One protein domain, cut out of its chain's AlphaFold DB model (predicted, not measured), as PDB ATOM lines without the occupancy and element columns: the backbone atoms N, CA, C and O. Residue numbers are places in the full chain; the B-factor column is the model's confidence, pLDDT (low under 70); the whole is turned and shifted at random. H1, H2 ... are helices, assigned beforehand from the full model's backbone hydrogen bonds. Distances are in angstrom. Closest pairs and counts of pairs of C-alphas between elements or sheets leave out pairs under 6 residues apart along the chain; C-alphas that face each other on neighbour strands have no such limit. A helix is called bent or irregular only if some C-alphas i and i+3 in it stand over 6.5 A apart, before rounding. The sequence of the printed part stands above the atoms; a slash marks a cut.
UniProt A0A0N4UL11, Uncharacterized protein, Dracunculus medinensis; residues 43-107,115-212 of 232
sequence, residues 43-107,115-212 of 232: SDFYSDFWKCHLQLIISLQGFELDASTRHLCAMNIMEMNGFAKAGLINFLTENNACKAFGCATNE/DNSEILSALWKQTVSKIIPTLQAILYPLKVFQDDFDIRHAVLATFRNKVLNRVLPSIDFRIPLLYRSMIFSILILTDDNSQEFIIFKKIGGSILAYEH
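This is residues 43 to 107 and 115 to 212 of the 232 residues of an uncharacterized protein of Dracunculus medinensis (UniProt A0A0N4UL11). Three helices make the core of an elongated body: H4 and H6 run side by side in opposite ways, and H3 crosses H6 and meets H4 near its own last residues. At one end of the long axis H1 and H2 pack on H4, with the short H5 on H2; toward the other end a helical hairpin, H7 and H8, packs on H6. The printed part has 163 residues with eight named helices, H1 to H8 in order, and no named strand: its class is all helix. The whole is compact, with a radius of gyration of the C-alphas of 16.5 A, and spans 52 by 32 by 28 A.

H1, residues 43 to 60, touches H2, residues 67 to 79, with its residues 48 to 55 alone; the closest C-alphas, of Cys 52 and Cys 73, are 5.2 A apart, at a steep tilt of 49 degrees, opposite ways. H3, residues 82 to 101, is close to H1 but not clearly touching, the closest C-alphas being those of His 53 and Leu 88, 6.9 A apart. H4, residues 115 to 138, is the hub, touching five helices. With its residue 138 alone it touches residues 70 to 74 of H2, about perpendicular at 84 degrees; the closest C-alphas, of Arg 70 and Ile 138, are 4.9 A apart. H5, residues 140 to 144, touches H2, closest at the C-alphas of Ala 74 and Leu 142, 5.4 A. H6, residues 151 to 167, touches H4 at a shallow tilt of 19 degrees, opposite ways, with residues 151 to 155 alone; the closest C-alphas, of Ile 132 and Arg 152, are 6.1 A apart. H3 touches H6 with residues 89 to 97 alone, closest at the C-alphas of Asn 90 and Thr 158, 5.9 A, at a steep tilt of 50 degrees. H7, residues 177 to 189, and H8, residues 195 to 210, form a helical hairpin at a shallow tilt of 32 degrees, the C-alphas of Ile 183 and Gly 204 being closest at 6.1 A. Every O i to N i+4 pair is within hydrogen-bond range in H1, H2, H3, H7 and H8, against 15 of 20 in H4, 11 of 13 in H6 and 0 of 1 in H5, where 2 of 2 O i to N i+3 pairs are.

H1 is 26.1 A long from C-alpha 43 at (1.044, 13.977, -50.868). H3 measures 28.7 A and H4 35.3 A, ending at C-alpha 138 at (-1.535, 2.886, -28.802). H6 is 22.8 A and H8 23.0 A long, H8 ending at C-alpha 210 at (-40.358, 7.053, -21.448). H4 has a kink of 29 degrees near residue 127, and H6 one of 30 degrees near residue 161. H4 is irregular, with C-alphas 115 and 118 7.8 A apart, and H6 only just, with C-alphas 162 and 165 6.51 A apart.

The two C-alphas farthest apart are those of Ser 43 and His 212, 55.6 A. Residues 108 to 114 are not printed, and C-alphas 107 and 115 are 16.2 A apart across this cut. Of the links that are printed whole, none is long. The mean pLDDT of the printed part is 85.5; under 70 are residues 43 to 46, 48, 62 and 211 to 212.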
ATOM      1  N   SER A  43       0.489  15.333 -50.641       59.16
ATOM      2  CA  SER A  43       1.044  13.977 -50.868       59.16
ATOM      3  C   SER A  43       1.510  13.275 -49.592       59.16
ATOM      4  O   SER A  43       1.103  12.144 -49.320       59.16
ATOM      5  N   ASP A  44       2.340  13.945 -48.797       56.81
ATOM      6  CA  ASP A  44       3.070  13.290 -47.706       56.81
ATOM      7  C   ASP A  44       2.181  13.152 -46.468       56.81
ATOM      8  O   ASP A  44       2.086  12.076 -45.876       56.81
ATOM      9  N   PHE A  45       1.389  14.193 -46.189       56.34
ATOM     10  CA  PHE A  45       0.366  14.186 -45.146       56.34
ATOM     11  C   PHE A  45      -0.638  13.039 -45.324       56.34
ATOM     12  O   PHE A  45      -0.992  12.352 -44.364       56.34
ATOM     13  N   TYR A  46      -1.072  12.783 -46.564       62.89
ATOM     14  CA  TYR A  46      -1.998  11.689 -46.846       62.89
ATOM     15  C   TYR A  46      -1.367  10.327 -46.561       62.89
ATOM     16  O   TYR A  46      -2.036   9.462 -45.996       62.89
ATOM     17  N   SER A  47      -0.100  10.121 -46.920       71.10
ATOM     18  CA  SER A  47       0.584   8.840 -46.721       71.10
ATOM     19  C   SER A  47       0.621   8.447 -45.244       71.10
ATOM     20  O   SER A  47       0.215   7.339 -44.884       71.10
ATOM     21  N   ASP A  48       1.027   9.367 -44.371       69.86
ATOM     22  CA  ASP A  48       1.200   9.067 -42.950       69.86
ATOM     23  C   ASP A  48      -0.121   9.064 -42.174       69.86
ATOM     24  O   ASP A  48      -0.304   8.208 -41.297       69.86
ATOM     25  N   PHE A  49      -1.088   9.901 -42.575       72.59
ATOM     26  CA  PHE A  49      -2.473   9.808 -42.106       72.59
ATOM     27  C   PHE A  49      -3.065   8.432 -42.410       72.59
ATOM     28  O   PHE A  49      -3.588   7.768 -41.515       72.59
ATOM     29  N   TRP A  50      -2.933   7.952 -43.650       77.44
ATOM     30  CA  TRP A  50      -3.480   6.661 -44.060       77.44
ATOM     31  C   TRP A  50      -2.791   5.469 -43.412       77.44
ATOM     32  O   TRP A  50      -3.466   4.497 -43.067       77.44
ATOM     33  N   LYS A  51      -1.471   5.530 -43.218       80.49
ATOM     34  CA  LYS A  51      -0.741   4.496 -42.473       80.49
ATOM     35  C   LYS A  51      -1.233   4.425 -41.036       80.49
ATOM     36  O   LYS A  51      -1.611   3.344 -40.593       80.49
ATOM     37  N   CYS A  52      -1.273   5.558 -40.331       82.55
ATOM     38  CA  CYS A  52      -1.755   5.615 -38.953       82.55
ATOM     39  C   CYS A  52      -3.192   5.087 -38.859       82.55
ATOM     40  O   CYS A  52      -3.494   4.194 -38.070       82.55
ATOM     41  N   HIS A  53      -4.053   5.557 -39.753       82.92
ATOM     42  CA  HIS A  53      -5.430   5.118 -39.853       82.92
ATOM     43  C   HIS A  53      -5.546   3.597 -40.045       82.92
ATOM     44  O   HIS A  53      -6.281   2.929 -39.314       82.92
ATOM     45  N   LEU A  54      -4.790   3.018 -40.978       83.05
ATOM     46  CA  LEU A  54      -4.805   1.577 -41.212       83.05
ATOM     47  C   LEU A  54      -4.339   0.796 -39.976       83.05
ATOM     48  O   LEU A  54      -4.966  -0.204 -39.634       83.05
ATOM     49  N   GLN A  55      -3.293   1.262 -39.288       84.70
ATOM     50  CA  GLN A  55      -2.801   0.626 -38.063       84.70
ATOM     51  C   GLN A  55      -3.837   0.670 -36.939       84.70
ATOM     52  O   GLN A  55      -4.061  -0.338 -36.268       84.70
ATOM     53  N   LEU A  56      -4.538   1.796 -36.776       83.74
ATOM     54  CA  LEU A  56      -5.633   1.896 -35.813       83.74
ATOM     55  C   LEU A  56      -6.768   0.935 -36.160       83.74
ATOM     56  O   LEU A  56      -7.218   0.202 -35.286       83.74
ATOM     57  N   ILE A  57      -7.196   0.861 -37.425       80.90
ATOM     58  CA  ILE A  57      -8.224  -0.106 -37.847       80.90
ATOM     59  C   ILE A  57      -7.783  -1.539 -37.538       80.90
ATOM     60  O   ILE A  57      -8.565  -2.302 -36.971       80.90
ATOM     61  N   ILE A  58      -6.554  -1.906 -37.912       78.99
ATOM     62  CA  ILE A  58      -5.986  -3.235 -37.663       78.99
ATOM     63  C   ILE A  58      -6.017  -3.533 -36.162       78.99
ATOM     64  O   ILE A  58      -6.499  -4.587 -35.749       78.99
ATOM     65  N   SER A  59      -5.614  -2.583 -35.324       77.14
ATOM     66  CA  SER A  59      -5.621  -2.809 -33.883       77.14
ATOM     67  C   SER A  59      -7.021  -2.923 -33.284       77.14
ATOM     68  O   SER A  59      -7.270  -3.787 -32.442       77.14
ATOM     69  N   LEU A  60      -7.986  -2.145 -33.779       77.05
ATOM     70  CA  LEU A  60      -9.393  -2.268 -33.381       77.05
ATOM     71  C   LEU A  60     -10.034  -3.590 -33.827       77.05
ATOM     72  O   LEU A  60     -11.031  -4.015 -33.241       77.05
ATOM     73  N   GLN A  61      -9.457  -4.264 -34.823       72.13
ATOM     74  CA  GLN A  61      -9.826  -5.627 -35.218       72.13
ATOM     75  C   GLN A  61      -9.198  -6.708 -34.322       72.13
ATOM     76  O   GLN A  61      -9.441  -7.892 -34.548       72.13
ATOM     77  N   GLY A  62      -8.437  -6.324 -33.291       69.17
ATOM     78  CA  GLY A  62      -7.838  -7.232 -32.312       69.17
ATOM     79  C   GLY A  62      -6.407  -7.658 -32.632       69.17
ATOM     80  O   GLY A  62      -5.872  -8.519 -31.941       69.17
ATOM     81  N   PHE A  63      -5.778  -7.075 -33.653       77.24
ATOM     82  CA  PHE A  63      -4.361  -7.305 -33.914       77.24
ATOM     83  C   PHE A  63      -3.505  -6.453 -32.968       77.24
ATOM     84  O   PHE A  63      -3.710  -5.246 -32.823       77.24
ATOM     85  N   GLU A  64      -2.524  -7.071 -32.321       77.66
ATOM     86  CA  GLU A  64      -1.585  -6.332 -31.484       77.66
ATOM     87  C   GLU A  64      -0.599  -5.543 -32.350       77.66
ATOM     88  O   GLU A  64      -0.038  -6.061 -33.314       77.66
ATOM     89  N   LEU A  65      -0.390  -4.274 -31.992       81.88
ATOM     90  CA  LEU A  65       0.681  -3.455 -32.552       81.88
ATOM     91  C   LEU A  65       1.906  -3.558 -31.645       81.88
ATOM     92  O   LEU A  65       1.788  -3.395 -30.423       81.88
ATOM     93  N   ASP A  66       3.077  -3.780 -32.239       85.72
ATOM     94  CA  ASP A  66       4.340  -3.723 -31.507       85.72
ATOM     95  C   ASP A  66       4.642  -2.302 -30.992       85.72
ATOM     96  O   ASP A  66       4.004  -1.310 -31.365       85.72
ATOM     97  N   ALA A  67       5.615  -2.197 -30.085       84.51
ATOM     98  CA  ALA A  67       5.962  -0.927 -29.453       84.51
ATOM     99  C   ALA A  67       6.405   0.144 -30.466       84.51
ATOM    100  O   ALA A  67       6.005   1.300 -30.328       84.51
ATOM    101  N   SER A  68       7.165  -0.239 -31.495       87.13
ATOM    102  CA  SER A  68       7.653   0.665 -32.542       87.13
ATOM    103  C   SER A  68       6.504   1.238 -33.372       87.13
ATOM    104  O   SER A  68       6.446   2.441 -33.617       87.13
ATOM    105  N   THR A  69       5.540   0.399 -33.742       86.12
ATOM    106  CA  THR A  69       4.350   0.779 -34.507       86.12
ATOM    107  C   THR A  69       3.432   1.673 -33.682       86.12
ATOM    108  O   THR A  69       2.916   2.662 -34.205       86.12
ATOM    109  N   ARG A  70       3.255   1.382 -32.383       83.89
ATOM    110  CA  ARG A  70       2.517   2.267 -31.465       83.89
ATOM    111  C   ARG A  70       3.184   3.634 -31.351       83.89
ATOM    112  O   ARG A  70       2.499   4.645 -31.471       83.89
ATOM    113  N   HIS A  71       4.504   3.665 -31.177       84.85
ATOM    114  CA  HIS A  71       5.266   4.908 -31.108       84.85
ATOM    115  C   HIS A  71       5.135   5.727 -32.397       84.85
ATOM    116  O   HIS A  71       4.822   6.911 -32.329       84.85
ATOM    117  N   LEU A  72       5.266   5.096 -33.567       85.80
ATOM    118  CA  LEU A  72       5.088   5.773 -34.852       85.80
ATOM    119  C   LEU A  72       3.659   6.305 -35.031       85.80
ATOM    120  O   LEU A  72       3.475   7.436 -35.466       85.80
ATOM    121  N   CYS A  73       2.634   5.530 -34.655       85.99
ATOM    122  CA  CYS A  73       1.250   6.013 -34.689       85.99
ATOM    123  C   CYS A  73       1.056   7.227 -33.779       85.99
ATOM    124  O   CYS A  73       0.395   8.183 -34.178       85.99
ATOM    125  N   ALA A  74       1.634   7.196 -32.577       84.68
ATOM    126  CA  ALA A  74       1.596   8.315 -31.651       84.68
ATOM    127  C   ALA A  74       2.289   9.556 -32.236       84.68
ATOM    128  O   ALA A  74       1.692  10.623 -32.216       84.68
ATOM    129  N   MET A  75       3.486   9.426 -32.817       84.73
ATOM    130  CA  MET A  75       4.189  10.546 -33.464       84.73
ATOM    131  C   MET A  75       3.386  11.130 -34.628       84.73
ATOM    132  O   MET A  75       3.130  12.331 -34.645       84.73
ATOM    133  N   ASN A  76       2.864  10.283 -35.518       86.06
ATOM    134  CA  ASN A  76       2.036  10.743 -36.635       86.06
ATOM    135  C   ASN A  76       0.794  11.495 -36.145       86.06
ATOM    136  O   ASN A  76       0.431  12.522 -36.705       86.06
ATOM    137  N   ILE A  77       0.124  10.998 -35.100       83.75
ATOM    138  CA  ILE A  77      -1.038  11.688 -34.534       83.75
ATOM    139  C   ILE A  77      -0.614  12.987 -33.865       83.75
ATOM    140  O   ILE A  77      -1.344  13.958 -33.976       83.75
ATOM    141  N   MET A  78       0.537  13.044 -33.197       83.18
ATOM    142  CA  MET A  78       1.024  14.261 -32.545       83.18
ATOM    143  C   MET A  78       1.119  15.416 -33.542       83.18
ATOM    144  O   MET A  78       0.624  16.505 -33.251       83.18
ATOM    145  N   GLU A  79       1.680  15.130 -34.717       83.29
ATOM    146  CA  GLU A  79       1.895  16.063 -35.827       83.29
ATOM    147  C   GLU A  79       0.604  16.440 -36.569       83.29
ATOM    148  O   GLU A  79       0.548  17.467 -37.247       83.29
ATOM    149  N   MET A  80      -0.467  15.653 -36.429       82.31
ATOM    150  CA  MET A  80      -1.769  16.004 -36.993       82.31
ATOM    151  C   MET A  80      -2.334  17.260 -36.322       82.31
ATOM    152  O   MET A  80      -2.399  17.379 -35.094       82.31
ATOM    153  N   ASN A  81      -2.863  18.170 -37.139       81.51
ATOM    154  CA  ASN A  81      -3.674  19.269 -36.628       81.51
ATOM    155  C   ASN A  81      -4.959  18.742 -35.944       81.51
ATOM    156  O   ASN A  81      -5.382  17.598 -36.144       81.51
ATOM    157  N   GLY A  82      -5.605  19.584 -35.130       76.84
ATOM    158  CA  GLY A  82      -6.808  19.192 -34.379       76.84
ATOM    159  C   GLY A  82      -7.948  18.676 -35.267       76.84
ATOM    160  O   GLY A  82      -8.664  17.751 -34.886       76.84
ATOM    161  N   PHE A  83      -8.067  19.207 -36.487       76.27
ATOM    162  CA  PHE A  83      -9.073  18.782 -37.457       76.27
ATOM    163  C   PHE A  83      -8.835  17.350 -37.960       76.27
ATOM    164  O   PHE A  83      -9.766  16.547 -38.009       76.27
ATOM    165  N   ALA A  84      -7.588  16.990 -38.264       77.89
ATOM    166  CA  ALA A  84      -7.207  15.647 -38.686       77.89
ATOM    167  C   ALA A  84      -7.340  14.623 -37.551       77.89
ATOM    168  O   ALA A  84      -7.862  13.530 -37.777       77.89
ATOM    169  N   LYS A  85      -6.974  14.999 -36.315       79.90
ATOM    170  CA  LYS A  85      -7.218  14.182 -35.111       79.90
ATOM    171  C   LYS A  85      -8.711  13.882 -34.937       79.90
ATOM    172  O   LYS A  85      -9.097  12.723 -34.791       79.90
ATOM    173  N   ALA A  86      -9.560  14.909 -35.019       80.50
ATOM    174  CA  ALA A  86     -11.011  14.748 -34.938       80.50
ATOM    175  C   ALA A  86     -11.563  13.894 -36.094       80.50
ATOM    176  O   ALA A  86     -12.402  13.022 -35.873       80.50
ATOM    177  N   GLY A  87     -11.062  14.093 -37.319       81.30
ATOM    178  CA  GLY A  87     -11.418  13.291 -38.492       81.30
ATOM    179  C   GLY A  87     -11.107  11.803 -38.316       81.30
ATOM    180  O   GLY A  87     -11.943  10.959 -38.643       81.30
ATOM    181  N   LEU A  88      -9.953  11.476 -37.732       83.54
ATOM    182  CA  LEU A  88      -9.544  10.103 -37.440       83.54
ATOM    183  C   LEU A  88     -10.488   9.423 -36.438       83.54
ATOM    184  O   LEU A  88     -10.977   8.324 -36.695       83.54
ATOM    185  N   ILE A  89     -10.795  10.091 -35.321       84.02
ATOM    186  CA  ILE A  89     -11.694   9.554 -34.283       84.02
ATOM    187  C   ILE A  89     -13.123   9.401 -34.823       84.02
ATOM    188  O   ILE A  89     -13.759   8.364 -34.600       84.02
ATOM    189  N   ASN A  90     -13.604  10.394 -35.579       85.33
ATOM    190  CA  ASN A  90     -14.898  10.353 -36.260       85.33
ATOM    191  C   ASN A  90     -15.003   9.140 -37.178       85.33
ATOM    192  O   ASN A  90     -15.951   8.364 -37.047       85.33
ATOM    193  N   PHE A  91     -14.008   8.942 -38.045       83.64
ATOM    194  CA  PHE A  91     -14.000   7.812 -38.959       83.64
ATOM    195  C   PHE A  91     -14.031   6.484 -38.203       83.64
ATOM    196  O   PHE A  91     -14.862   5.634 -38.505       83.64
ATOM    197  N   LEU A  92     -13.146   6.285 -37.221       84.56
ATOM    198  CA  LEU A  92     -13.058   5.009 -36.505       84.56
ATOM    199  C   LEU A  92     -14.374   4.671 -35.800       84.56
ATOM    200  O   LEU A  92     -14.830   3.529 -35.860       84.56
ATOM    201  N   THR A  93     -15.001   5.661 -35.171       86.40
ATOM    202  CA  THR A  93     -16.227   5.464 -34.394       86.40
ATOM    203  C   THR A  93     -17.440   5.216 -35.292       86.40
ATOM    204  O   THR A  93     -18.164   4.243 -35.083       86.40
ATOM    205  N   GLU A  94     -17.640   6.044 -36.321       86.70
ATOM    206  CA  GLU A  94     -18.771   5.902 -37.247       86.70
ATOM    207  C   GLU A  94     -18.642   4.632 -38.099       86.70
ATOM    208  O   GLU A  94     -19.600   3.876 -38.229       86.70
ATOM    209  N   ASN A  95     -17.439   4.314 -38.591       85.04
ATOM    210  CA  ASN A  95     -17.179   3.077 -39.333       85.04
ATOM    211  C   ASN A  95     -17.464   1.830 -38.488       85.04
ATOM    212  O   ASN A  95     -18.021   0.857 -38.992       85.04
ATOM    213  N   ASN A  96     -17.094   1.840 -37.205       85.62
ATOM    214  CA  ASN A  96     -17.399   0.723 -36.312       85.62
ATOM    215  C   ASN A  96     -18.906   0.583 -36.073       85.62
ATOM    216  O   ASN A  96     -19.400  -0.543 -36.063       85.62
ATOM    217  N   ALA A  97     -19.639   1.694 -35.956       88.17
ATOM    218  CA  ALA A  97     -21.096   1.663 -35.865       88.17
ATOM    219  C   ALA A  97     -21.730   1.093 -37.142       88.17
ATOM    220  O   ALA A  97     -22.468   0.113 -37.072       88.17
ATOM    221  N   CYS A  98     -21.376   1.629 -38.311       89.05
ATOM    222  CA  CYS A  98     -21.856   1.142 -39.603       89.05
ATOM    223  C   CYS A  98     -21.559  -0.346 -39.816       89.05
ATOM    224  O   CYS A  98     -22.423  -1.093 -40.261       89.05
ATOM    225  N   LYS A  99     -20.365  -0.814 -39.437       87.47
ATOM    226  CA  LYS A  99     -20.022  -2.243 -39.490       87.47
ATOM    227  C   LYS A  99     -20.858  -3.091 -38.541       87.47
ATOM    228  O   LYS A  99     -21.245  -4.186 -38.930       87.47
ATOM    229  N   ALA A 100     -21.114  -2.617 -37.322       88.03
ATOM    230  CA  ALA A 100     -21.921  -3.347 -36.347       88.03
ATOM    231  C   ALA A 100     -23.377  -3.490 -36.812       88.03
ATOM    232  O   ALA A 100     -23.947  -4.570 -36.689       88.03
ATOM    233  N   PHE A 101     -23.949  -2.432 -37.392       88.49
ATOM    234  CA  PHE A 101     -25.308  -2.443 -37.938       88.49
ATOM    235  C   PHE A 101     -25.415  -3.036 -39.350       88.49
ATOM    236  O   PHE A 101     -26.519  -3.324 -39.801       88.49
ATOM    237  N   GLY A 102     -24.298  -3.219 -40.057       88.96
ATOM    238  CA  GLY A 102     -24.299  -3.661 -41.451       88.96
ATOM    239  C   GLY A 102     -24.870  -2.620 -42.420       88.96
ATOM    240  O   GLY A 102     -25.472  -3.002 -43.419       88.96
ATOM    241  N   CYS A 103     -24.690  -1.327 -42.133       88.44
ATOM    242  CA  CYS A 103     -25.316  -0.220 -42.859       88.44
ATOM    243  C   CYS A 103     -24.292   0.775 -43.436       88.44
ATOM    244  O   CYS A 103     -23.111   0.779 -43.073       88.44
ATOM    245  N   ALA A 104     -24.743   1.650 -44.331       88.88
ATOM    246  CA  ALA A 104     -24.008   2.832 -44.767       88.88
ATOM    247  C   ALA A 104     -24.147   3.988 -43.755       88.88
ATOM    248  O   ALA A 104     -25.020   3.993 -42.887       88.88
ATOM    249  N   THR A 105     -23.282   5.001 -43.853       85.78
ATOM    250  CA  THR A 105     -23.278   6.134 -42.907       85.78
ATOM    251  C   THR A 105     -24.562   6.953 -42.961       85.78
ATOM    252  O   THR A 105     -24.993   7.469 -41.937       85.78
ATOM    253  N   ASN A 106     -25.212   7.066 -44.117       88.72
ATOM    254  CA  ASN A 106     -26.490   7.762 -44.290       88.72
ATOM    255  C   ASN A 106     -27.703   6.976 -43.753       88.72
ATOM    256  O   ASN A 106     -28.776   7.549 -43.643       88.72
ATOM    257  N   GLU A 107     -27.542   5.700 -43.402       89.48
ATOM    258  CA  GLU A 107     -28.634   4.834 -42.930       89.48
ATOM    259  C   GLU A 107     -28.756   4.807 -41.398       89.48
ATOM    260  O   GLU A 107     -29.748   4.316 -40.868       89.48
ATOM    261  N   ASP A 115     -35.834  -5.314 -33.026       88.48
ATOM    262  CA  ASP A 115     -35.207  -6.575 -33.442       88.48
ATOM    263  C   ASP A 115     -33.675  -6.522 -33.430       88.48
ATOM    264  O   ASP A 115     -33.013  -7.549 -33.285       88.48
ATOM    265  N   ASN A 116     -33.088  -5.328 -33.563       89.75
ATOM    266  CA  ASN A 116     -31.637  -5.139 -33.598       89.75
ATOM    267  C   ASN A 116     -31.088  -4.286 -32.446       89.75
ATOM    268  O   ASN A 116     -29.910  -3.914 -32.445       89.75
ATOM    269  N   SER A 117     -31.904  -4.022 -31.426       89.85
ATOM    270  CA  SER A 117     -31.516  -3.232 -30.252       89.85
ATOM    271  C   SER A 117     -30.288  -3.798 -29.510       89.85
ATOM    272  O   SER A 117     -29.481  -3.060 -28.925       89.85
ATOM    273  N   GLU A 118     -30.059  -5.107 -29.579       90.88
ATOM    274  CA  GLU A 118     -28.871  -5.744 -29.006       90.88
ATOM    275  C   GLU A 118     -27.561  -5.309 -29.686       90.88
ATOM    276  O   GLU A 118     -26.515  -5.277 -29.030       90.88
ATOM    277  N   ILE A 119     -27.601  -4.889 -30.956       91.34
ATOM    278  CA  ILE A 119     -26.415  -4.436 -31.700       91.34
ATOM    279  C   ILE A 119     -25.823  -3.184 -31.054       91.34
ATOM    280  O   ILE A 119     -24.616  -3.132 -30.818       91.34
ATOM    281  N   LEU A 120     -26.650  -2.197 -30.689       91.94
ATOM    282  CA  LEU A 120     -26.158  -0.990 -30.016       91.94
ATOM    283  C   LEU A 120     -25.562  -1.318 -28.641       91.94
ATOM    284  O   LEU A 120     -24.542  -0.754 -28.248       91.94
ATOM    285  N   SER A 121     -26.163  -2.276 -27.930       91.51
ATOM    286  CA  SER A 121     -25.644  -2.777 -26.654       91.51
ATOM    287  C   SER A 121     -24.263  -3.422 -26.812       91.51
ATOM    288  O   SER A 121     -23.356  -3.171 -26.012       91.51
ATOM    289  N   ALA A 122     -24.088  -4.247 -27.844       91.15
ATOM    290  CA  ALA A 122     -22.814  -4.878 -28.171       91.15
ATOM    291  C   ALA A 122     -21.764  -3.844 -28.602       91.15
ATOM    292  O   ALA A 122     -20.632  -3.886 -28.117       91.15
ATOM    293  N   LEU A 123     -22.153  -2.877 -29.435       91.53
ATOM    294  CA  LEU A 123     -21.295  -1.783 -29.887       91.53
ATOM    295  C   LEU A 123     -20.818  -0.920 -28.713       91.53
ATOM    296  O   LEU A 123     -19.631  -0.602 -28.624       91.53
ATOM    297  N   TRP A 124     -21.710  -0.588 -27.775       93.20
ATOM    298  CA  TRP A 124     -21.347   0.131 -26.554       93.20
ATOM    299  C   TRP A 124     -20.320  -0.642 -25.730       93.20
ATOM    300  O   TRP A 124     -19.254  -0.111 -25.414       93.20
ATOM    301  N   LYS A 125     -20.592  -1.925 -25.447       92.00
ATOM    302  CA  LYS A 125     -19.654  -2.801 -24.729       92.00
ATOM    303  C   LYS A 125     -18.301  -2.856 -25.432       92.00
ATOM    304  O   LYS A 125     -17.276  -2.693 -24.774       92.00
ATOM    305  N   GLN A 126     -18.277  -3.049 -26.749       89.39
ATOM    306  CA  GLN A 126     -17.044  -3.070 -27.538       89.39
ATOM    307  C   GLN A 126     -16.285  -1.743 -27.439       89.39
ATOM    308  O   GLN A 126     -15.063  -1.746 -27.284       89.39
ATOM    309  N   THR A 127     -16.999  -0.619 -27.472       89.43
ATOM    310  CA  THR A 127     -16.408   0.717 -27.358       89.43
ATOM    311  C   THR A 127     -15.680   0.893 -26.028       89.43
ATOM    312  O   THR A 127     -14.497   1.235 -26.016       89.43
ATOM    313  N   VAL A 128     -16.342   0.585 -24.909       91.78
ATOM    314  CA  VAL A 128     -15.767   0.804 -23.570       91.78
ATOM    315  C   VAL A 128     -14.736  -0.241 -23.152       91.78
ATOM    316  O   VAL A 128     -13.780   0.100 -22.462       91.78
ATOM    317  N   SER A 129     -14.907  -1.502 -23.559       89.86
ATOM    318  CA  SER A 129     -14.054  -2.617 -23.106       89.86
ATOM    319  C   SER A 129     -12.892  -2.946 -24.038       89.86
ATOM    320  O   SER A 129     -11.945  -3.597 -23.604       89.86
ATOM    321  N   LYS A 130     -12.951  -2.525 -25.307       86.39
ATOM    322  CA  LYS A 130     -11.910  -2.822 -26.302       86.39
ATOM    323  C   LYS A 130     -11.379  -1.559 -26.964       86.39
ATOM    324  O   LYS A 130     -10.201  -1.270 -26.827       86.39
ATOM    325  N   ILE A 131     -12.233  -0.784 -27.635       86.44
ATOM    326  CA  ILE A 131     -11.787   0.345 -28.471       86.44
ATOM    327  C   ILE A 131     -11.040   1.388 -27.639       86.44
ATOM    328  O   ILE A 131      -9.903   1.720 -27.964       86.44
ATOM    329  N   ILE A 132     -11.655   1.887 -26.562       89.71
ATOM    330  CA  ILE A 132     -11.039   2.912 -25.709       89.71
ATOM    331  C   ILE A 132      -9.727   2.401 -25.090       89.71
ATOM    332  O   ILE A 132      -8.718   3.080 -25.272       89.71
ATOM    333  N   PRO A 133      -9.675   1.225 -24.428       89.19
ATOM    334  CA  PRO A 133      -8.419   0.686 -23.904       89.19
ATOM    335  C   PRO A 133      -7.332   0.495 -24.967       89.19
ATOM    336  O   PRO A 133      -6.181   0.865 -24.740       89.19
ATOM    337  N   THR A 134      -7.683  -0.025 -26.146       85.47
ATOM    338  CA  THR A 134      -6.733  -0.217 -27.250       85.47
ATOM    339  C   THR A 134      -6.174   1.116 -27.733       85.47
ATOM    340  O   THR A 134      -4.958   1.267 -27.834       85.47
ATOM    341  N   LEU A 135      -7.027   2.114 -27.978       85.63
ATOM    342  CA  LEU A 135      -6.570   3.449 -28.366       85.63
ATOM    343  C   LEU A 135      -5.725   4.084 -27.262       85.63
ATOM    344  O   LEU A 135      -4.677   4.641 -27.556       85.63
ATOM    345  N   GLN A 136      -6.105   3.942 -25.993       87.41
ATOM    346  CA  GLN A 136      -5.293   4.409 -24.867       87.41
ATOM    347  C   GLN A 136      -3.902   3.772 -24.846       87.41
ATOM    348  O   GLN A 136      -2.935   4.472 -24.570       87.41
ATOM    349  N   ALA A 137      -3.781   2.482 -25.162       84.51
ATOM    350  CA  ALA A 137      -2.493   1.795 -25.219       84.51
ATOM    351  C   ALA A 137      -1.636   2.247 -26.413       84.51
ATOM    352  O   ALA A 137      -0.436   2.467 -26.263       84.51
ATOM    353  N   ILE A 138      -2.239   2.414 -27.595       82.85
ATOM    354  CA  ILE A 138      -1.535   2.886 -28.802       82.85
ATOM    355  C   ILE A 138      -1.076   4.332 -28.630       82.85
ATOM    356  O   ILE A 138       0.039   4.678 -29.006       82.85
ATOM    357  N   LEU A 139      -1.938   5.160 -28.043       83.25
ATOM    358  CA  LEU A 139      -1.743   6.594 -27.865       83.25
ATOM    359  C   LEU A 139      -1.115   6.935 -26.516       83.25
ATOM    360  O   LEU A 139      -0.944   8.106 -26.206       83.25
ATOM    361  N   TYR A 140      -0.727   5.942 -25.717       81.81
ATOM    362  CA  TYR A 140      -0.009   6.179 -24.470       81.81
ATOM    363  C   TYR A 140       1.234   7.068 -24.666       81.81
ATOM    364  O   TYR A 140       1.402   7.994 -23.874       81.81
ATOM    365  N   PRO A 141       2.053   6.902 -25.730       79.14
ATOM    366  CA  PRO A 141       3.185   7.794 -25.959       79.14
ATOM    367  C   PRO A 141       2.778   9.253 -26.217       79.14
ATOM    368  O   PRO A 141       3.559  10.138 -25.898       79.14
ATOM    369  N   LEU A 142       1.568   9.530 -26.730       79.09
ATOM    370  CA  LEU A 142       1.085  10.910 -26.910       79.09
ATOM    371  C   LEU A 142       0.909  11.646 -25.590       79.09
ATOM    372  O   LEU A 142       1.124  12.853 -25.554       79.09
ATOM    373  N   LYS A 143       0.556  10.938 -24.511       74.82
ATOM    374  CA  LYS A 143       0.381  11.554 -23.191       74.82
ATOM    375  C   LYS A 143       1.658  12.195 -22.657       74.82
ATOM    376  O   LYS A 143       1.566  13.032 -21.783       74.82
ATOM    377  N   VAL A 144       2.825  11.817 -23.179       74.49
ATOM    378  CA  VAL A 144       4.108  12.445 -22.824       74.49
ATOM    379  C   VAL A 144       4.232  13.855 -23.419       74.49
ATOM    380  O   VAL A 144       4.982  14.675 -22.903       74.49
ATOM    381  N   PHE A 145       3.515  14.135 -24.510       73.18
ATOM    382  CA  PHE A 145       3.625  15.382 -25.275       73.18
ATOM    383  C   PHE A 145       2.365  16.251 -25.196       73.18
ATOM    384  O   PHE A 145       2.423  17.441 -25.496       73.18
ATOM    385  N   GLN A 146       1.224  15.658 -24.836       76.71
ATOM    386  CA  GLN A 146      -0.079  16.312 -24.728       76.71
ATOM    387  C   GLN A 146      -0.795  15.812 -23.468       76.71
ATOM    388  O   GLN A 146      -1.577  14.858 -23.522       76.71
ATOM    389  N   ASP A 147      -0.510  16.441 -22.327       75.86
ATOM    390  CA  ASP A 147      -1.089  16.067 -21.026       75.86
ATOM    391  C   ASP A 147      -2.621  16.213 -20.993       75.86
ATOM    392  O   ASP A 147      -3.310  15.507 -20.255       75.86
ATOM    393  N   ASP A 148      -3.166  17.106 -21.822       79.02
ATOM    394  CA  ASP A 148      -4.595  17.392 -21.957       79.02
ATOM    395  C   ASP A 148      -5.327  16.440 -22.919       79.02
ATOM    396  O   ASP A 148      -6.553  16.506 -23.049       79.02
ATOM    397  N   PHE A 149      -4.611  15.532 -23.591       77.20
ATOM    398  CA  PHE A 149      -5.223  14.628 -24.557       77.20
ATOM    399  C   PHE A 149      -6.047  13.525 -23.875       77.20
ATOM    400  O   PHE A 149      -5.564  12.432 -23.552       77.20
ATOM    401  N   ASP A 150      -7.346  13.788 -23.719       86.13
ATOM    402  CA  ASP A 150      -8.315  12.806 -23.240       86.13
ATOM    403  C   ASP A 150      -8.969  12.032 -24.394       86.13
ATOM    404  O   ASP A 150     -10.070  12.328 -24.867       86.13
ATOM    405  N   ILE A 151      -8.297  10.958 -24.819       86.53
ATOM    406  CA  ILE A 151      -8.835  10.021 -25.813       86.53
ATOM    407  C   ILE A 151     -10.167   9.390 -25.386       86.53
ATOM    408  O   ILE A 151     -10.987   9.060 -26.243       86.53
ATOM    409  N   ARG A 152     -10.408   9.201 -24.080       91.08
ATOM    410  CA  ARG A 152     -11.667   8.612 -23.608       91.08
ATOM    411  C   ARG A 152     -12.796   9.597 -23.863       91.08
ATOM    412  O   ARG A 152     -13.782   9.207 -24.481       91.08
ATOM    413  N   HIS A 153     -12.632  10.846 -23.437       92.59
ATOM    414  CA  HIS A 153     -13.606  11.895 -23.717       92.59
ATOM    415  C   HIS A 153     -13.823  12.054 -25.228       92.59
ATOM    416  O   HIS A 153     -14.965  12.008 -25.676       92.59
ATOM    417  N   ALA A 154     -12.753  12.122 -26.027       89.93
ATOM    418  CA  ALA A 154     -12.857  12.293 -27.477       89.93
ATOM    419  C   ALA A 154     -13.643  11.157 -28.160       89.93
ATOM    420  O   ALA A 154     -14.551  11.419 -28.948       89.93
ATOM    421  N   VAL A 155     -13.361   9.891 -27.827       91.18
ATOM    422  CA  VAL A 155     -14.102   8.742 -28.380       91.18
ATOM    423  C   VAL A 155     -15.566   8.764 -27.943       91.18
ATOM    424  O   VAL A 155     -16.448   8.526 -28.765       91.18
ATOM    425  N   LEU A 156     -15.851   9.061 -26.671       95.26
ATOM    426  CA  LEU A 156     -17.222   9.095 -26.156       95.26
ATOM    427  C   LEU A 156     -18.034  10.260 -26.739       95.26
ATOM    428  O   LEU A 156     -19.188  10.061 -27.116       95.26
ATOM    429  N   ALA A 157     -17.440  11.447 -26.871       94.56
ATOM    430  CA  ALA A 157     -18.070  12.608 -27.496       94.56
ATOM    431  C   ALA A 157     -18.346  12.347 -28.984       94.56
ATOM    432  O   ALA A 157     -19.439  12.621 -29.479       94.56
ATOM    433  N   THR A 158     -17.414  11.719 -29.703       92.95
ATOM    434  CA  THR A 158     -17.665  11.285 -31.081       92.95
ATOM    435  C   THR A 158     -18.753  10.213 -31.152       92.95
ATOM    436  O   THR A 158     -19.617  10.291 -32.024       92.95
ATOM    437  N   PHE A 159     -18.762   9.230 -30.249       94.22
ATOM    438  CA  PHE A 159     -19.800   8.196 -30.202       94.22
ATOM    439  C   PHE A 159     -21.184   8.812 -29.980       94.22
ATOM    440  O   PHE A 159     -22.137   8.482 -30.690       94.22
ATOM    441  N   ARG A 160     -21.283   9.791 -29.074       95.75
ATOM    442  CA  ARG A 160     -22.476  10.620 -28.881       95.75
ATOM    443  C   ARG A 160     -22.898  11.308 -30.182       95.75
ATOM    444  O   ARG A 160     -24.025  11.125 -30.635       95.75
ATOM    445  N   ASN A 161     -21.989  12.064 -30.795       94.50
ATOM    446  CA  ASN A 161     -22.300  12.954 -31.915       94.50
ATOM    447  C   ASN A 161     -22.616  12.198 -33.212       94.50
ATOM    448  O   ASN A 161     -23.518  12.589 -33.949       94.50
ATOM    449  N   LYS A 162     -21.858  11.140 -33.511       92.09
ATOM    450  CA  LYS A 162     -21.906  10.426 -34.796       92.09
ATOM    451  C   LYS A 162     -22.754   9.165 -34.771       92.09
ATOM    452  O   LYS A 162     -23.162   8.713 -35.833       92.09
ATOM    453  N   VAL A 163     -23.029   8.608 -33.593       92.91
ATOM    454  CA  VAL A 163     -23.822   7.379 -33.464       92.91
ATOM    455  C   VAL A 163     -25.106   7.675 -32.708       92.91
ATOM    456  O   VAL A 163     -26.180   7.633 -33.299       92.91
ATOM    457  N   LEU A 164     -25.016   8.029 -31.424       95.09
ATOM    458  CA  LEU A 164     -26.194   8.092 -30.555       95.09
ATOM    459  C   LEU A 164     -27.205   9.160 -30.976       95.09
ATOM    460  O   LEU A 164     -28.395   8.868 -31.043       95.09
ATOM    461  N   ASN A 165     -26.744  10.357 -31.341       94.95
ATOM    462  CA  ASN A 165     -27.616  11.424 -31.843       94.95
ATOM    463  C   ASN A 165     -28.366  11.050 -33.127       94.95
ATOM    464  O   ASN A 165     -29.325  11.729 -33.475       94.95
ATOM    465  N   ARG A 166     -27.938   9.995 -33.825       93.39
ATOM    466  CA  ARG A 166     -28.532   9.540 -35.083       93.39
ATOM    467  C   ARG A 166     -29.428   8.326 -34.872       93.39
ATOM    468  O   ARG A 166     -30.531   8.312 -35.387       93.39
ATOM    469  N   VAL A 167     -29.004   7.357 -34.060       92.44
ATOM    470  CA  VAL A 167     -29.754   6.101 -33.862       92.44
ATOM    471  C   VAL A 167     -30.864   6.199 -32.808       92.44
ATOM    472  O   VAL A 167     -31.796   5.405 -32.827       92.44
ATOM    473  N   LEU A 168     -30.759   7.128 -31.851       92.77
ATOM    474  CA  LEU A 168     -31.684   7.234 -30.715       92.77
ATOM    475  C   LEU A 168     -32.916   8.162 -30.879       92.77
ATOM    476  O   LEU A 168     -33.866   7.943 -30.126       92.77
ATOM    477  N   PRO A 169     -32.965   9.190 -31.762       89.92
ATOM    478  CA  PRO A 169     -34.087  10.141 -31.803       89.92
ATOM    479  C   PRO A 169     -35.478   9.525 -31.994       89.92
ATOM    480  O   PRO A 169     -36.455  10.081 -31.499       89.92
ATOM    481  N   SER A 170     -35.561   8.397 -32.703       82.59
ATOM    482  CA  SER A 170     -36.819   7.810 -33.184       82.59
ATOM    483  C   SER A 170     -37.181   6.491 -32.496       82.59
ATOM    484  O   SER A 170     -37.938   5.703 -33.053       82.59
ATOM    485  N   ILE A 171     -36.631   6.213 -31.309       84.36
ATOM    486  CA  ILE A 171     -36.949   4.975 -30.585       84.36
ATOM    487  C   ILE A 171     -38.399   5.003 -30.095       84.36
ATOM    488  O   ILE A 171     -38.778   5.852 -29.288       84.36
ATOM    489  N   ASP A 172     -39.179   4.017 -30.526       83.20
ATOM    490  CA  ASP A 172     -40.576   3.791 -30.144       83.20
ATOM    491  C   ASP A 172     -40.794   2.483 -29.354       83.20
ATOM    492  O   ASP A 172     -41.909   2.179 -28.920       83.20
ATOM    493  N   PHE A 173     -39.724   1.723 -29.110       84.33
ATOM    494  CA  PHE A 173     -39.740   0.440 -28.413       84.33
ATOM    495  C   PHE A 173     -39.158   0.528 -26.993       84.33
ATOM    496  O   PHE A 173     -38.559   1.524 -26.583       84.33
ATOM    497  N   ARG A 174     -39.343  -0.538 -26.204       81.32
ATOM    498  CA  ARG A 174     -38.819  -0.613 -24.835       81.32
ATOM    499  C   ARG A 174     -37.295  -0.697 -24.841       81.32
ATOM    500  O   ARG A 174     -36.712  -1.578 -25.463       81.32
ATOM    501  N   ILE A 175     -36.661   0.176 -24.075       80.15
ATOM    502  CA  ILE A 175     -35.218   0.353 -24.106       80.15
ATOM    503  C   ILE A 175     -34.519  -0.637 -23.156       80.15
ATOM    504  O   ILE A 175     -34.933  -0.788 -22.008       80.15
ATOM    505  N   PRO A 176     -33.446  -1.329 -23.588       81.00
ATOM    506  CA  PRO A 176     -32.669  -2.180 -22.692       81.00
ATOM    507  C   PRO A 176     -32.054  -1.384 -21.532       81.00
ATOM    508  O   PRO A 176     -31.544  -0.281 -21.729       81.00
ATOM    509  N   LEU A 177     -31.966  -1.983 -20.336       80.49
ATOM    510  CA  LEU A 177     -31.343  -1.353 -19.157       80.49
ATOM    511  C   LEU A 177     -29.915  -0.842 -19.435       80.49
ATOM    512  O   LEU A 177     -29.489   0.171 -18.884       80.49
ATOM    513  N   LEU A 178     -29.176  -1.517 -20.322       80.52
ATOM    514  CA  LEU A 178     -27.833  -1.098 -20.719       80.52
ATOM    515  C   LEU A 178     -27.817   0.258 -21.437       80.52
ATOM    516  O   LEU A 178     -26.856   1.007 -21.293       80.52
ATOM    517  N   TYR A 179     -28.862   0.613 -22.185       87.86
ATOM    518  CA  TYR A 179     -28.926   1.935 -22.807       87.86
ATOM    519  C   TYR A 179     -29.060   3.018 -21.746       87.86
ATOM    520  O   TYR A 179     -28.486   4.087 -21.901       87.86
ATOM    521  N   ARG A 180     -29.757   2.735 -20.640       88.26
ATOM    522  CA  ARG A 180     -29.873   3.663 -19.514       88.26
ATOM    523  C   ARG A 180     -28.497   3.993 -18.941       88.26
ATOM    524  O   ARG A 180     -28.143   5.164 -18.821       88.26
ATOM    525  N   SER A 181     -27.705   2.966 -18.630       91.63
ATOM    526  CA  SER A 181     -26.351   3.161 -18.103       91.63
ATOM    527  C   SER A 181     -25.416   3.796 -19.131       91.63
ATOM    528  O   SER A 181     -24.623   4.662 -18.766       91.63
ATOM    529  N   MET A 182     -25.543   3.440 -20.413       94.45
ATOM    530  CA  MET A 182     -24.822   4.086 -21.511       94.45
ATOM    531  C   MET A 182     -25.148   5.581 -21.596       94.45
ATOM    532  O   MET A 182     -24.234   6.396 -21.565       94.45
ATOM    533  N   ILE A 183     -26.431   5.952 -21.657       94.48
ATOM    534  CA  ILE A 183     -26.881   7.347 -21.756       94.48
ATOM    535  C   ILE A 183     -26.372   8.148 -20.561       94.48
ATOM    536  O   ILE A 183     -25.770   9.199 -20.763       94.48
ATOM    537  N   PHE A 184     -26.530   7.641 -19.335       94.12
ATOM    538  CA  PHE A 184     -25.995   8.316 -18.151       94.12
ATOM    539  C   PHE A 184     -24.475   8.478 -18.204       94.12
ATOM    540  O   PHE A 184     -23.971   9.561 -17.918       94.12
ATOM    541  N   SER A 185     -23.749   7.436 -18.611       95.27
ATOM    542  CA  SER A 185     -22.288   7.496 -18.725       95.27
ATOM    543  C   SER A 185     -21.855   8.555 -19.737       95.27
ATOM    544  O   SER A 185     -20.968   9.348 -19.445       95.27
ATOM    545  N   ILE A 186     -22.499   8.609 -20.906       96.46
ATOM    546  CA  ILE A 186     -22.199   9.611 -21.934       96.46
ATOM    547  C   ILE A 186     -22.538  11.018 -21.437       96.46
ATOM    548  O   ILE A 186     -21.721  11.917 -21.611       96.46
ATOM    549  N   LEU A 187     -23.690  11.219 -20.788       95.75
ATOM    550  CA  LEU A 187     -24.076  12.529 -20.254       95.75
ATOM    551  C   LEU A 187     -23.055  13.066 -19.248       95.75
ATOM    552  O   LEU A 187     -22.728  14.242 -19.301       95.75
ATOM    553  N   ILE A 188     -22.541  12.209 -18.364       95.65
ATOM    554  CA  ILE A 188     -21.572  12.605 -17.333       95.65
ATOM    555  C   ILE A 188     -20.180  12.828 -17.933       95.65
ATOM    556  O   ILE A 188     -19.511  13.800 -17.609       95.65
ATOM    557  N   LEU A 189     -19.718  11.915 -18.791       95.43
ATOM    558  CA  LEU A 189     -18.327  11.904 -19.261       95.43
ATOM    559  C   LEU A 189     -18.069  12.848 -20.439       95.43
ATOM    560  O   LEU A 189     -16.913  13.078 -20.795       95.43
ATOM    561  N   THR A 190     -19.128  13.353 -21.070       95.69
ATOM    562  CA  THR A 190     -19.030  14.214 -22.253       95.69
ATOM    563  C   THR A 190     -19.724  15.559 -22.062       95.69
ATOM    564  O   THR A 190     -20.048  16.203 -23.051       95.69
ATOM    565  N   ASP A 191     -19.972  15.972 -20.815       94.65
ATOM    566  CA  ASP A 191     -20.573  17.276 -20.522       94.65
ATOM    567  C   ASP A 191     -19.700  18.402 -21.082       94.65
ATOM    568  O   ASP A 191     -18.573  18.632 -20.641       94.65
ATOM    569  N   ASP A 192     -20.212  19.041 -22.127       92.38
ATOM    570  CA  ASP A 192     -19.555  20.098 -22.873       92.38
ATOM    571  C   ASP A 192     -20.608  21.123 -23.341       92.38
ATOM    572  O   ASP A 192     -21.818  20.894 -23.281       92.38
ATOM    573  N   ASN A 193     -20.159  22.285 -23.818       91.91
ATOM    574  CA  ASN A 193     -21.054  23.350 -24.288       91.91
ATOM    575  C   ASN A 193     -21.448  23.210 -25.777       91.91
ATOM    576  O   ASN A 193     -21.895  24.183 -26.389       91.91
ATOM    577  N   SER A 194     -21.250  22.041 -26.396       95.34
ATOM    578  CA  SER A 194     -21.544  21.832 -27.819       95.34
ATOM    579  C   SER A 194     -23.045  21.707 -28.092       95.34
ATOM    580  O   SER A 194     -23.838  21.277 -27.247       95.34
ATOM    581  N   GLN A 195     -23.452  22.036 -29.321       96.60
ATOM    582  CA  GLN A 195     -24.836  21.827 -29.759       96.60
ATOM    583  C   GLN A 195     -25.197  20.340 -29.761       96.60
ATOM    584  O   GLN A 195     -26.312  19.965 -29.399       96.60
ATOM    585  N   GLU A 196     -24.249  19.475 -30.103       96.17
ATOM    586  CA  GLU A 196     -24.440  18.034 -30.129       96.17
ATOM    587  C   GLU A 196     -24.694  17.453 -28.737       96.17
ATOM    588  O   GLU A 196     -25.507  16.531 -28.614       96.17
ATOM    589  N   PHE A 197     -24.059  17.994 -27.691       97.26
ATOM    590  CA  PHE A 197     -24.359  17.615 -26.311       97.26
ATOM    591  C   PHE A 197     -25.758  18.063 -25.892       97.26
ATOM    592  O   PHE A 197     -26.512  17.272 -25.325       97.26
ATOM    593  N   ILE A 198     -26.153  19.296 -26.226       96.89
ATOM    594  CA  ILE A 198     -27.502  19.808 -25.936       96.89
ATOM    595  C   ILE A 198     -28.570  18.940 -26.619       96.89
ATOM    596  O   ILE A 198     -29.583  18.603 -26.000       96.89
ATOM    597  N   ILE A 199     -28.346  18.550 -27.878       96.34
ATOM    598  CA  ILE A 199     -29.215  17.625 -28.619       96.34
ATOM    599  C   ILE A 199     -29.282  16.275 -27.898       96.34
ATOM    600  O   ILE A 199     -30.376  15.796 -27.593       96.34
ATOM    601  N   PHE A 200     -28.129  15.697 -27.552       97.09
ATOM    602  CA  PHE A 200     -28.076  14.407 -26.874       97.09
ATOM    603  C   PHE A 200     -28.784  14.432 -25.517       97.09
ATOM    604  O   PHE A 200     -29.531  13.513 -25.192       97.09
ATOM    605  N   LYS A 201     -28.621  15.508 -24.741       95.99
ATOM    606  CA  LYS A 201     -29.293  15.708 -23.452       95.99
ATOM    607  C   LYS A 201     -30.816  15.664 -23.588       95.99
ATOM    608  O   LYS A 201     -31.480  15.060 -22.747       95.99
ATOM    609  N   LYS A 202     -31.374  16.236 -24.662       94.98
ATOM    610  CA  LYS A 202     -32.817  16.169 -24.967       94.98
ATOM    611  C   LYS A 202     -33.268  14.757 -25.359       94.98
ATOM    612  O   LYS A 202     -34.302  14.296 -24.871       94.98
ATOM    613  N   ILE A 203     -32.496  14.069 -26.203       93.49
ATOM    614  CA  ILE A 203     -32.783  12.689 -26.633       93.49
ATOM    615  C   ILE A 203     -32.734  11.739 -25.430       93.49
ATOM    616  O   ILE A 203     -33.706  11.044 -25.140       93.49
ATOM    617  N   GLY A 204     -31.629  11.767 -24.680       92.44
ATOM    618  CA  GLY A 204     -31.430  10.967 -23.478       92.44
ATOM    619  C   GLY A 204     -32.494  11.244 -22.421       92.44
ATOM    620  O   GLY A 204     -33.061  10.304 -21.879       92.44
ATOM    621  N   GLY A 205     -32.842  12.512 -22.180       90.45
ATOM    622  CA  GLY A 205     -33.925  12.881 -21.265       90.45
ATOM    623  C   GLY A 205     -35.273  12.263 -21.650       90.45
ATOM    624  O   GLY A 205     -35.942  11.684 -20.796       90.45
ATOM    625  N   SER A 206     -35.642  12.320 -22.934       88.48
ATOM    626  CA  SER A 206     -36.885  11.722 -23.446       88.48
ATOM    627  C   SER A 206     -36.916  10.203 -23.263       88.48
ATOM    628  O   SER A 206     -37.904   9.655 -22.779       88.48
ATOM    629  N   ILE A 207     -35.809   9.531 -23.580       88.09
ATOM    630  CA  ILE A 207     -35.643   8.080 -23.422       88.09
ATOM    631  C   ILE A 207     -35.759   7.655 -21.956       88.09
ATOM    632  O   ILE A 207     -36.488   6.721 -21.629       88.09
ATOM    633  N   LEU A 208     -35.058   8.352 -21.063       86.91
ATOM    634  CA  LEU A 208     -35.053   8.049 -19.633       86.91
ATOM    635  C   LEU A 208     -36.431   8.289 -18.991       86.91
ATOM    636  O   LEU A 208     -36.794   7.589 -18.044       86.91
ATOM    637  N   ALA A 209     -37.200   9.249 -19.515       82.63
ATOM    638  CA  ALA A 209     -38.560   9.545 -19.073       82.63
ATOM    639  C   ALA A 209     -39.609   8.555 -19.613       82.63
ATOM    640  O   ALA A 209     -40.585   8.288 -18.914       82.63
ATOM    641  N   TYR A 210     -39.409   7.981 -20.809       71.67
ATOM    642  CA  TYR A 210     -40.358   7.053 -21.448       71.67
ATOM    643  C   TYR A 210     -40.667   5.814 -20.587       71.67
ATOM    644  O   TYR A 210     -41.770   5.280 -20.630       71.67
ATOM    645  N   GLU A 211     -39.735   5.386 -19.730       61.57
ATOM    646  CA  GLU A 211     -39.962   4.261 -18.811       61.57
ATOM    647  C   GLU A 211     -40.692   4.642 -17.509       61.57
ATOM    648  O   GLU A 211     -41.119   3.753 -16.774       61.57
ATOM    649  N   HIS A 212     -40.868   5.937 -17.214       57.32
ATOM    650  CA  HIS A 212     -41.546   6.409 -15.995       57.32
ATOM    651  C   HIS A 212     -43.030   6.753 -16.209       57.32
ATOM    652  O   HIS A 212     -43.715   7.099 -15.251       57.32
TER     653      HIS A 212